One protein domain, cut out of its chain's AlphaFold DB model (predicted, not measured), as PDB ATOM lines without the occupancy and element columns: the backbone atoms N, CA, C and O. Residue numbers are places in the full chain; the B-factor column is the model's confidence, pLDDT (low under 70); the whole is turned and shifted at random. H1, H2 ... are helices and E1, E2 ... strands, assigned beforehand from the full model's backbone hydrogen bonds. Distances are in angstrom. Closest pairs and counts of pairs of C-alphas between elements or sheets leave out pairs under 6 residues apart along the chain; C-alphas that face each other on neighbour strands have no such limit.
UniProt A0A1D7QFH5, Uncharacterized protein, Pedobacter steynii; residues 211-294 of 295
ATOM      1  N   LYS A 211     198.926 193.758 226.669       82.94
ATOM      2  CA  LYS A 211     198.708 192.312 226.772       82.94
ATOM      3  C   LYS A 211     199.144 191.606 225.480       82.94
ATOM      4  O   LYS A 211     198.692 191.958 224.394       82.94
ATOM      5  N   PHE A 212     199.995 190.591 225.600       82.50
ATOM      6  CA  PHE A 212     200.485 189.748 224.508       82.50
ATOM      7  C   PHE A 212     200.050 188.296 224.700       82.50
ATOM      8  O   PHE A 212     200.364 187.676 225.714       82.50
ATOM      9  N   SER A 213     199.374 187.734 223.693       81.81
ATOM     10  CA  SER A 213     198.841 186.359 223.735       81.81
ATOM     11  C   SER A 213     199.917 185.270 223.707       81.81
ATOM     12  O   SER A 213     199.630 184.098 223.938       81.81
ATOM     13  N   LEU A 214     201.165 185.646 223.423       85.56
ATOM     14  CA  LEU A 214     202.328 184.771 223.503       85.56
ATOM     15  C   LEU A 214     202.826 184.661 224.947       85.56
ATOM     16  O   LEU A 214     202.701 185.603 225.728       85.56
ATOM     17  N   SER A 215     203.457 183.533 225.280       86.62
ATOM     18  CA  SER A 215     204.162 183.369 226.556       86.62
ATOM     19  C   SER A 215     205.358 184.321 226.644       86.62
ATOM     20  O   SER A 215     205.799 184.868 225.634       86.62
ATOM     21  N   ALA A 216     205.945 184.477 227.833       86.25
ATOM     22  CA  ALA A 216     207.181 185.248 228.012       86.25
ATOM     23  C   ALA A 216     208.305 184.810 227.055       86.25
ATOM     24  O   ALA A 216     209.011 185.652 226.505       86.25
ATOM     25  N   ASP A 217     208.437 183.501 226.810       87.19
ATOM     26  CA  ASP A 217     209.427 182.964 225.868       87.19
ATOM     27  C   ASP A 217     209.076 183.354 224.431       87.19
ATOM     28  O   ASP A 217     209.941 183.765 223.658       87.19
ATOM     29  N   GLY A 218     207.789 183.251 224.079       89.12
ATOM     30  CA  GLY A 218     207.292 183.622 222.758       89.12
ATOM     31  C   GLY A 218     207.458 185.113 222.479       89.12
ATOM     32  O   GLY A 218     207.897 185.478 221.395       89.12
ATOM     33  N   LEU A 219     207.177 185.974 223.461       91.38
ATOM     34  CA  LEU A 219     207.390 187.415 223.359       91.38
ATOM     35  C   LEU A 219     208.878 187.745 223.204       91.38
ATOM     36  O   LEU A 219     209.240 188.505 222.310       91.38
ATOM     37  N   ALA A 220     209.748 187.146 224.024       90.75
ATOM     38  CA  ALA A 220     211.191 187.359 223.925       90.75
ATOM     39  C   ALA A 220     211.730 186.952 222.544       90.75
ATOM     40  O   ALA A 220     212.516 187.686 221.942       90.75
ATOM     41  N   TYR A 221     211.265 185.817 222.010       93.56
ATOM     42  CA  TYR A 221     211.655 185.364 220.680       93.56
ATOM     43  C   TYR A 221     211.062 186.224 219.557       93.56
ATOM     44  O   TYR A 221     211.766 186.549 218.605       93.56
ATOM     45  N   LEU A 222     209.808 186.667 219.674       93.12
ATOM     46  CA  LEU A 222     209.207 187.590 218.711       93.12
ATOM     47  C   LEU A 222     209.986 188.911 218.653       93.12
ATOM     48  O   LEU A 222     210.293 189.389 217.567       93.12
ATOM     49  N   ILE A 223     210.368 189.470 219.804       91.81
ATOM     50  CA  ILE A 223     211.206 190.676 219.867       91.81
ATOM     51  C   ILE A 223     212.558 190.437 219.200       91.81
ATOM     52  O   ILE A 223     213.043 191.298 218.470       91.81
ATOM     53  N   ARG A 224     213.159 189.262 219.408       91.50
ATOM     54  CA  ARG A 224     214.390 188.881 218.715       91.50
ATOM     55  C   ARG A 224     214.216 188.886 217.200       91.50
ATOM     56  O   ARG A 224     215.024 189.519 216.533       91.50
ATOM     57  N   LEU A 225     213.160 188.259 216.685       92.62
ATOM     58  CA  LEU A 225     212.861 188.245 215.251       92.62
ATOM     59  C   LEU A 225     212.612 189.653 214.702       92.62
ATOM     60  O   LEU A 225     213.096 189.968 213.625       92.62
ATOM     61  N   MET A 226     211.909 190.518 215.439       91.56
ATOM     62  CA  MET A 226     211.683 191.908 215.022       91.56
ATOM     63  C   MET A 226     212.983 192.721 214.949       91.56
ATOM     64  O   MET A 226     213.107 193.580 214.085       91.56
ATOM     65  N   ILE A 227     213.955 192.452 215.825       89.75
ATOM     66  CA  ILE A 227     215.289 193.066 215.744       89.75
ATOM     67  C   ILE A 227     216.087 192.482 214.575       89.75
ATOM     68  O   ILE A 227     216.734 193.226 213.856       89.75
ATOM     69  N   GLU A 228     216.076 191.157 214.399       90.00
ATOM     70  CA  GLU A 228     216.811 190.478 213.317       90.00
ATOM     71  C   GLU A 228     216.253 190.815 211.926       90.00
ATOM     72  O   GLU A 228     217.002 190.818 210.958       90.00
ATOM     73  N   ALA A 229     214.958 191.124 211.832       90.19
ATOM     74  CA  ALA A 229     214.300 191.599 210.618       90.19
ATOM     75  C   ALA A 229     214.374 193.130 210.440       90.19
ATOM     76  O   ALA A 229     213.670 193.665 209.588       90.19
ATOM     77  N   ASP A 230     215.150 193.834 211.274       88.19
ATOM     78  CA  ASP A 230     215.308 195.297 211.276       88.19
ATOM     79  C   ASP A 230     213.992 196.098 211.409       88.19
ATOM     80  O   ASP A 230     213.935 197.294 211.127       88.19
ATOM     81  N   VAL A 231     212.928 195.467 211.916       88.75
ATOM     82  CA  VAL A 231     211.651 196.125 212.246       88.75
ATOM     83  C   VAL A 231     211.797 196.980 213.506       88.75
ATOM     84  O   VAL A 231     211.172 198.031 213.630       88.75
ATOM     85  N   ILE A 232     212.628 196.537 214.456       88.25
ATOM     86  CA  ILE A 232     212.931 197.265 215.690       88.25
ATOM     87  C   ILE A 232     214.426 197.546 215.769       88.25
ATOM     88  O   ILE A 232     215.241 196.637 215.922       88.25
ATOM     89  N   VAL A 233     214.774 198.829 215.808       85.62
ATOM     90  CA  VAL A 233     216.136 199.287 216.085       85.62
ATOM     91  C   VAL A 233     216.199 199.794 217.523       85.62
ATOM     92  O   VAL A 233     215.843 200.931 217.814       85.62
ATOM     93  N   ALA A 234     216.649 198.942 218.446       78.19
ATOM     94  CA  ALA A 234     216.790 199.295 219.859       78.19
ATOM     95  C   ALA A 234     218.171 198.897 220.390       78.19
ATOM     96  O   ALA A 234     218.543 197.717 220.412       78.19
ATOM     97  N   LYS A 235     218.942 199.896 220.831       78.12
ATOM     98  CA  LYS A 235     220.249 199.721 221.471       78.12
ATOM     99  C   LYS A 235     220.330 200.625 222.709       78.12
ATOM    100  O   LYS A 235     220.000 201.800 222.589       78.12
ATOM    101  N   PRO A 236     220.812 200.119 223.857       84.19
ATOM    102  CA  PRO A 236     221.173 198.729 224.148       84.19
ATOM    103  C   PRO A 236     219.951 197.803 224.296       84.19
ATOM    104  O   PRO A 236     218.873 198.215 224.718       84.19
ATOM    105  N   ARG A 237     220.130 196.514 223.974       83.56
ATOM    106  CA  ARG A 237     219.061 195.497 224.060       83.56
ATOM    107  C   ARG A 237     218.552 195.282 225.490       83.56
ATOM    108  O   ARG A 237     217.407 194.884 225.661       83.56
ATOM    109  N   THR A 238     219.375 195.564 226.497       83.00
ATOM    110  CA  THR A 238     219.012 195.496 227.921       83.00
ATOM    111  C   THR A 238     217.890 196.482 228.260       83.00
ATOM    112  O   THR A 238     216.870 196.074 228.808       83.00
ATOM    113  N   LEU A 239     217.994 197.740 227.809       85.44
ATOM    114  CA  LEU A 239     216.939 198.747 227.994       85.44
ATOM    115  C   LEU A 239     215.635 198.355 227.294       85.44
ATOM    116  O   LEU A 239     214.554 198.616 227.813       85.44
ATOM    117  N   LEU A 240     215.715 197.684 226.139       87.62
ATOM    118  CA  LEU A 240     214.518 197.145 225.496       87.62
ATOM    119  C   LEU A 240     213.864 196.056 226.356       87.62
ATOM    120  O   LEU A 240     212.645 196.042 226.484       87.62
ATOM    121  N   MET A 241     214.644 195.154 226.959       88.69
ATOM    122  CA  MET A 241     214.089 194.110 227.827       88.69
ATOM    123  C   MET A 241     213.480 194.690 229.105       88.69
ATOM    124  O   MET A 241     212.442 194.202 229.547       88.69
ATOM    125  N   GLU A 242     214.062 195.751 229.666       86.69
ATOM    126  CA  GLU A 242     213.476 196.502 230.783       86.69
ATOM    127  C   GLU A 242     212.171 197.193 230.384       86.69
ATOM    128  O   GLU A 242     211.168 197.079 231.092       86.69
ATOM    129  N   PHE A 243     212.152 197.851 229.223       88.06
ATOM    130  CA  PHE A 243     210.952 198.474 228.672       88.06
ATOM    131  C   PHE A 243     209.839 197.443 228.472       88.06
ATOM    132  O   PHE A 243     208.714 197.629 228.935       88.06
ATOM    133  N   VAL A 244     210.164 196.316 227.842       88.19
ATOM    134  CA  VAL A 244     209.216 195.227 227.612       88.19
ATOM    135  C   VAL A 244     208.723 194.665 228.942       88.19
ATOM    136  O   VAL A 244     207.522 194.518 229.147       88.19
ATOM    137  N   ALA A 245     209.623 194.415 229.891       86.75
ATOM    138  CA  ALA A 245     209.252 193.911 231.204       86.75
ATOM    139  C   ALA A 245     208.303 194.861 231.953       86.75
ATOM    140  O   ALA A 245     207.351 194.416 232.604       86.75
ATOM    141  N   LYS A 246     208.518 196.171 231.822       85.12
ATOM    142  CA  LYS A 246     207.690 197.202 232.448       85.12
ATOM    143  C   LYS A 246     206.313 197.304 231.795       85.12
ATOM    144  O   LYS A 246     205.307 197.217 232.495       85.12
ATOM    145  N   TYR A 247     206.256 197.412 230.471       86.31
ATOM    146  CA  TYR A 247     205.031 197.782 229.758       86.31
ATOM    147  C   TYR A 247     204.267 196.615 229.133       86.31
ATOM    148  O   TYR A 247     203.168 196.835 228.643       86.31
ATOM    149  N   PHE A 248     204.790 195.388 229.147       86.81
ATOM    150  CA  PHE A 248     204.150 194.245 228.486       86.81
ATOM    151  C   PHE A 248     203.762 193.168 229.492       86.81
ATOM    152  O   PHE A 248     204.430 192.957 230.505       86.81
ATOM    153  N   GLN A 249     202.684 192.454 229.200       84.94
ATOM    154  CA  GLN A 249     202.173 191.348 230.001       84.94
ATOM    155  C   GLN A 249     201.914 190.153 229.082       84.94
ATOM    156  O   GLN A 249     201.284 190.308 228.043       84.94
ATOM    157  N   THR A 250     202.400 188.966 229.445       84.25
ATOM    158  CA  THR A 250     202.265 187.740 228.632       84.25
ATOM    159  C   THR A 250     201.361 186.713 229.297       84.25
ATOM    160  O   THR A 250     201.179 186.749 230.518       84.25
ATOM    161  N   CYS A 251     200.848 185.753 228.527       72.94
ATOM    162  CA  CYS A 251     200.073 184.646 229.089       72.94
ATOM    163  C   CYS A 251     200.912 183.814 230.090       72.94
ATOM    164  O   CYS A 251     202.130 183.657 229.939       72.94
ATOM    165  N   GLY A 252     200.267 183.330 231.158       64.12
ATOM    166  CA  GLY A 252     200.874 182.473 232.190       64.12
ATOM    167  C   GLY A 252     201.443 183.167 233.436       64.12
ATOM    168  O   GLY A 252     201.697 182.480 234.420       64.12
ATOM    169  N   ILE A 253     201.607 184.496 233.451       62.62
ATOM    170  CA  ILE A 253     202.157 185.230 234.618       62.62
ATOM    171  C   ILE A 253     201.091 186.005 235.411       62.62
ATOM    172  O   ILE A 253     201.399 186.627 236.427       62.62
ATOM    173  N   GLY A 254     199.828 185.966 234.970       61.25
ATOM    174  CA  GLY A 254     198.729 186.700 235.603       61.25
ATOM    175  C   GLY A 254     199.050 188.191 235.710       61.25
ATOM    176  O   GLY A 254     199.578 188.771 234.766       61.25
ATOM    177  N   THR A 255     198.782 188.802 236.865       59.00
ATOM    178  CA  THR A 255     199.070 190.219 237.159       59.00
ATOM    179  C   THR A 255     200.534 190.504 237.516       59.00
ATOM    180  O   THR A 255     200.883 191.655 237.776       59.00
ATOM    181  N   ALA A 256     201.407 189.492 237.538       64.06
ATOM    182  CA  ALA A 256     202.795 189.680 237.934       64.06
ATOM    183  C   ALA A 256     203.617 190.435 236.871       64.06
ATOM    184  O   ALA A 256     203.297 190.484 235.677       64.06
ATOM    185  N   HIS A 257     204.722 191.033 237.315       71.75
ATOM    186  CA  HIS A 257     205.668 191.694 236.424       71.75
ATOM    187  C   HIS A 257     206.597 190.685 235.755       71.75
ATOM    188  O   HIS A 257     207.109 189.756 236.381       71.75
ATOM    189  N   LEU A 258     206.850 190.907 234.468       79.19
ATOM    190  CA  LEU A 258     207.961 190.267 233.782       79.19
ATOM    191  C   LEU A 258     209.274 190.706 234.441       79.19
ATOM    192  O   LEU A 258     209.466 191.878 234.754       79.19
ATOM    193  N   SER A 259     210.199 189.769 234.623       83.25
ATOM    194  CA  SER A 259     211.565 190.097 235.031       83.25
ATOM    195  C   SER A 259     212.405 190.375 233.787       83.25
ATOM    196  O   SER A 259     212.525 189.502 232.926       83.25
ATOM    197  N   ALA A 260     213.033 191.553 233.712       82.62
ATOM    198  CA  ALA A 260     213.934 191.919 232.614       82.62
ATOM    199  C   ALA A 260     215.061 190.885 232.430       82.62
ATOM    200  O   ALA A 260     215.330 190.441 231.317       82.62
ATOM    201  N   ARG A 261     215.632 190.387 233.534       82.69
ATOM    202  CA  ARG A 261     216.669 189.341 233.517       82.69
ATOM    203  C   ARG A 261     216.152 188.005 232.971       82.69
ATOM    204  O   ARG A 261     216.856 187.306 232.239       82.69
ATOM    205  N   SER A 262     214.913 187.648 233.312       83.12
ATOM    206  CA  SER A 262     214.246 186.464 232.758       83.12
ATOM    207  C   SER A 262     214.025 186.620 231.251       83.12
ATOM    208  O   SER A 262     214.364 185.720 230.484       83.12
ATOM    209  N   MET A 263     213.564 187.795 230.811       85.69
ATOM    210  CA  MET A 263     213.390 188.124 229.393       85.69
ATOM    211  C   MET A 263     214.705 188.057 228.611       85.69
ATOM    212  O   MET A 263     214.734 187.455 227.544       85.69
ATOM    213  N   GLU A 264     215.810 188.573 229.153       84.38
ATOM    214  CA  GLU A 264     217.135 188.463 228.524       84.38
ATOM    215  C   GLU A 264     217.599 187.016 228.344       84.38
ATOM    216  O   GLU A 264     218.238 186.675 227.345       84.38
ATOM    217  N   THR A 265     217.285 186.155 229.311       85.50
ATOM    218  CA  THR A 265     217.650 184.735 229.255       85.50
ATOM    219  C   THR A 265     216.845 184.033 228.164       85.50
ATOM    220  O   THR A 265     217.414 183.382 227.286       85.50
ATOM    221  N   LYS A 266     215.527 184.254 228.157       85.25
ATOM    222  CA  LYS A 266     214.573 183.693 227.187       85.25
ATOM    223  C   LYS A 266     214.808 184.198 225.765       85.25
ATOM    224  O   LYS A 266     214.651 183.458 224.803       85.25
ATOM    225  N   TYR A 267     215.265 185.439 225.632       85.12
ATOM    226  CA  TYR A 267     215.688 186.023 224.363       85.12
ATOM    227  C   TYR A 267     216.860 185.244 223.736       85.12
ATOM    228  O   TYR A 267     216.913 185.045 222.519       85.12
ATOM    229  N   LYS A 268     217.805 184.775 224.563       84.94
ATOM    230  CA  LYS A 268     218.970 184.001 224.110       84.94
ATOM    231  C   LYS A 268     218.631 182.524 223.889       84.94
ATOM    232  O   LYS A 268     219.139 181.924 222.945       84.94
ATOM    233  N   GLN A 269     217.789 181.949 224.744       83.81
ATOM    234  CA  GLN A 269     217.481 180.520 224.776       83.81
ATOM    235  C   GLN A 269     216.093 180.237 224.197       83.81
ATOM    236  O   GLN A 269     215.086 180.259 224.900       83.81
ATOM    237  N   VAL A 270     216.050 179.943 222.898       84.75
ATOM    238  CA  VAL A 270     214.802 179.669 222.177       84.75
ATOM    239  C   VAL A 270     214.624 178.165 222.007       84.75
ATOM    240  O   VAL A 270     215.502 177.484 221.480       84.75
ATOM    241  N   THR A 271     213.467 177.643 222.418       85.94
ATOM    242  CA  THR A 271     213.103 176.235 222.200       85.94
ATOM    243  C   THR A 271     212.310 176.056 220.902       85.94
ATOM    244  O   THR A 271     211.671 176.991 220.412       85.94
ATOM    245  N   GLN A 272     212.275 174.832 220.359       82.56
ATOM    246  CA  GLN A 272     211.447 174.526 219.183       82.56
ATOM    247  C   GLN A 272     209.954 174.810 219.416       82.56
ATOM    248  O   GLN A 272     209.276 175.286 218.507       82.56
ATOM    249  N   ASN A 273     209.438 174.561 220.622       80.62
ATOM    250  CA  ASN A 273     208.036 174.831 220.948       80.62
ATOM    251  C   ASN A 273     207.739 176.335 220.936       80.62
ATOM    252  O   ASN A 273     206.745 176.762 220.348       80.62
ATOM    253  N   THR A 274     208.643 177.147 221.492       85.56
ATOM    254  CA  THR A 274     208.568 178.613 221.424       85.56
ATOM    255  C   THR A 274     208.534 179.095 219.972       85.56
ATOM    256  O   THR A 274     207.679 179.900 219.604       85.56
ATOM    257  N   ALA A 275     209.410 178.555 219.118       87.69
ATOM    258  CA  ALA A 275     209.469 178.924 217.707       87.69
ATOM    259  C   ALA A 275     208.185 178.559 216.941       87.69
ATOM    260  O   ALA A 275     207.692 179.368 216.152       87.69
ATOM    261  N   LYS A 276     207.600 177.383 217.207       88.06
ATOM    262  CA  LYS A 276     206.305 176.979 216.631       88.06
ATOM    263  C   LYS A 276     205.182 177.938 217.030       88.06
ATOM    264  O   LYS A 276     204.426 178.371 216.161       88.06
ATOM    265  N   GLY A 277     205.106 178.313 218.309       85.12
ATOM    266  CA  GLY A 277     204.100 179.253 218.814       85.12
ATOM    267  C   GLY A 277     204.191 180.633 218.156       85.12
ATOM    268  O   GLY A 277     203.185 181.171 217.689       85.12
ATOM    269  N   VAL A 278     205.406 181.178 218.033       91.31
ATOM    270  CA  VAL A 278     205.638 182.465 217.354       91.31
ATOM    271  C   VAL A 278     205.339 182.371 215.855       91.31
ATOM    272  O   VAL A 278     204.675 183.252 215.312       91.31
ATOM    273  N   SER A 279     205.729 181.279 215.187       89.12
ATOM    274  CA  SER A 279     205.408 181.053 213.769       89.12
ATOM    275  C   SER A 279     203.899 181.020 213.517       89.12
ATOM    276  O   SER A 279     203.419 181.619 212.554       89.12
ATOM    277  N   ALA A 280     203.129 180.368 214.393       88.50
ATOM    278  CA  ALA A 280     201.674 180.355 214.300       88.50
ATOM    279  C   ALA A 280     201.081 181.767 214.443       88.50
ATOM    280  O   ALA A 280     200.198 182.136 213.669       88.50
ATOM    281  N   ALA A 281     201.591 182.577 215.377       88.50
ATOM    282  CA  ALA A 281     201.152 183.960 215.548       88.50
ATOM    283  C   ALA A 281     201.456 184.835 214.322       88.50
ATOM    284  O   ALA A 281     200.561 185.527 213.840       88.50
ATOM    285  N   LEU A 282     202.666 184.745 213.764       92.50
ATOM    286  CA  LEU A 282     203.046 185.483 212.556       92.50
ATOM    287  C   LEU A 282     202.208 185.068 211.340       92.50
ATOM    288  O   LEU A 282     201.735 185.923 210.598       92.50
ATOM    289  N   LYS A 283     201.934 183.769 211.168       91.31
ATOM    290  CA  LYS A 283     201.040 183.284 210.103       91.31
ATOM    291  C   LYS A 283     199.617 183.825 210.243       91.31
ATOM    292  O   LYS A 283     198.976 184.075 209.229       91.31
ATOM    293  N   ARG A 284     199.109 184.006 211.470       87.81
ATOM    294  CA  ARG A 284     197.808 184.661 211.690       87.81
ATOM    295  C   ARG A 284     197.839 186.121 211.244       87.81
ATOM    296  O   ARG A 284     196.917 186.539 210.560       87.81
ATOM    297  N   MET A 285     198.898 186.861 211.578       89.19
ATOM    298  CA  MET A 285     199.065 188.250 211.129       89.19
ATOM    299  C   MET A 285     199.150 188.348 209.602       89.19
ATOM    300  O   MET A 285     198.478 189.187 209.015       89.19
ATOM    301  N   LEU A 286     199.898 187.447 208.956       89.81
ATOM    302  CA  LEU A 286     199.996 187.401 207.496       89.81
ATOM    303  C   LEU A 286     198.631 187.160 206.844       89.81
ATOM    304  O   LEU A 286     198.251 187.894 205.945       89.81
ATOM    305  N   ARG A 287     197.846 186.205 207.363       88.56
ATOM    306  CA  ARG A 287     196.482 185.957 206.867       88.56
ATOM    307  C   ARG A 287     195.577 187.184 206.982       88.56
ATOM    308  O   ARG A 287     194.753 187.391 206.101       88.56
ATOM    309  N   LEU A 288     195.701 187.967 208.056       86.06
ATOM    310  CA  LEU A 288     194.932 189.205 208.219       86.06
ATOM    311  C   LEU A 288     195.343 190.260 207.187       86.06
ATOM    312  O   LEU A 288     194.483 190.948 206.648       86.06
ATOM    313  N   LEU A 289     196.640 190.359 206.893       85.62
ATOM    314  CA  LEU A 289     197.154 191.255 205.861       85.62
ATOM    315  C   LEU A 289     196.649 190.840 204.473       85.62
ATOM    316  O   LEU A 289     196.132 191.684 203.742       85.62
ATOM    317  N   ASP A 290     196.718 189.546 204.153       88.44
ATOM    318  CA  ASP A 290     196.204 188.999 202.894       88.44
ATOM    319  C   ASP A 290     194.702 189.299 202.743       88.44
ATOM    320  O   ASP A 290     194.266 189.761 201.699       88.44
ATOM    321  N   GLN A 291     193.907 189.131 203.803       82.50
ATOM    322  CA  GLN A 291     192.467 189.430 203.780       82.50
ATOM    323  C   GLN A 291     192.138 190.915 203.582       82.50
ATOM    324  O   GLN A 291     191.083 191.230 203.037       82.50
ATOM    325  N   GLN A 292     192.987 191.825 204.065       81.69
ATOM    326  CA  GLN A 292     192.726 193.267 204.008       81.69
ATOM    327  C   GLN A 292     193.210 193.921 202.713       81.69
ATOM    328  O   GLN A 292     192.633 194.924 202.298       81.69
ATOM    329  N   PHE A 293     194.258 193.382 202.088       74.81
ATOM    330  CA  PHE A 293     194.935 194.039 200.964       74.81
ATOM    331  C   PHE A 293     195.128 193.145 199.735       74.81
ATOM    332  O   PHE A 293     195.526 193.649 198.687       74.81
ATOM    333  N   ILE A 294     194.850 191.844 199.841       56.94
ATOM    334  CA  ILE A 294     194.953 190.866 198.750       56.94
ATOM    335  C   ILE A 294     193.625 190.094 198.669       56.94
ATOM    336  O   ILE A 294     193.549 188.885 198.900       56.94
TER     337      ILE A 294
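Overview. This is residues 211 to 294 of the 295 residues of an uncharacterized protein of Pedobacter steynii (UniProt A0A1D7QFH5). H1 is the core, with H3 and H4 crossing it, H2 crossing H3 and a small parallel sheet, E1 and E2, at one side; residues 283 to 294, mostly H4, stick out as an arm. The 84 printed residues, mostly helix, hold E1, H1, H2, E2, H3, H4 in order. The whole is compact: radius of gyration of the C-alphas 13.3 A, spans 40 by 29 by 25 A.

Along the chain. Find C-alpha 211 at (198.708, 192.312, 226.772), where E1, residues 211 to 215, begins; E2 is residues 248 to 251. H1 is residues 216 to 228, H2 237 to 247, H3 260 to 268. H4, residues 272 to 293, runs 31.4 A to (194.935, 194.039, 200.964).

Arrangement. In E1 and E2, N 212 and O 249 are within hydrogen-bond range, 2.8 A. E1, H1, H2 and E2 form a strand-helix-strand unit, parallel neighbours with helices between, its crossover right-handed. Closest C-alphas: H1 touches H3 at Ala 220 and Tyr 267, 4.7 A, a steep tilt of 63 degrees; H1 residues 217 to 222 alone touch H4 residues 274 to 278 alone, at Gly 218 and Thr 274, 5.3 A; H2 touches H3 at Glu 242 and Ala 260, 5.0 A. In H1, H2, H3 and H4 every O i to N i+4 pair is within hydrogen-bond range.

Size, cuts and confidence. The farthest C-alphas, of Arg 261 and Ile 294, are 41.0 A apart. The printed part has no cut and no long link. Look for pLDDT under 70 at residues 252 to 256 and 294.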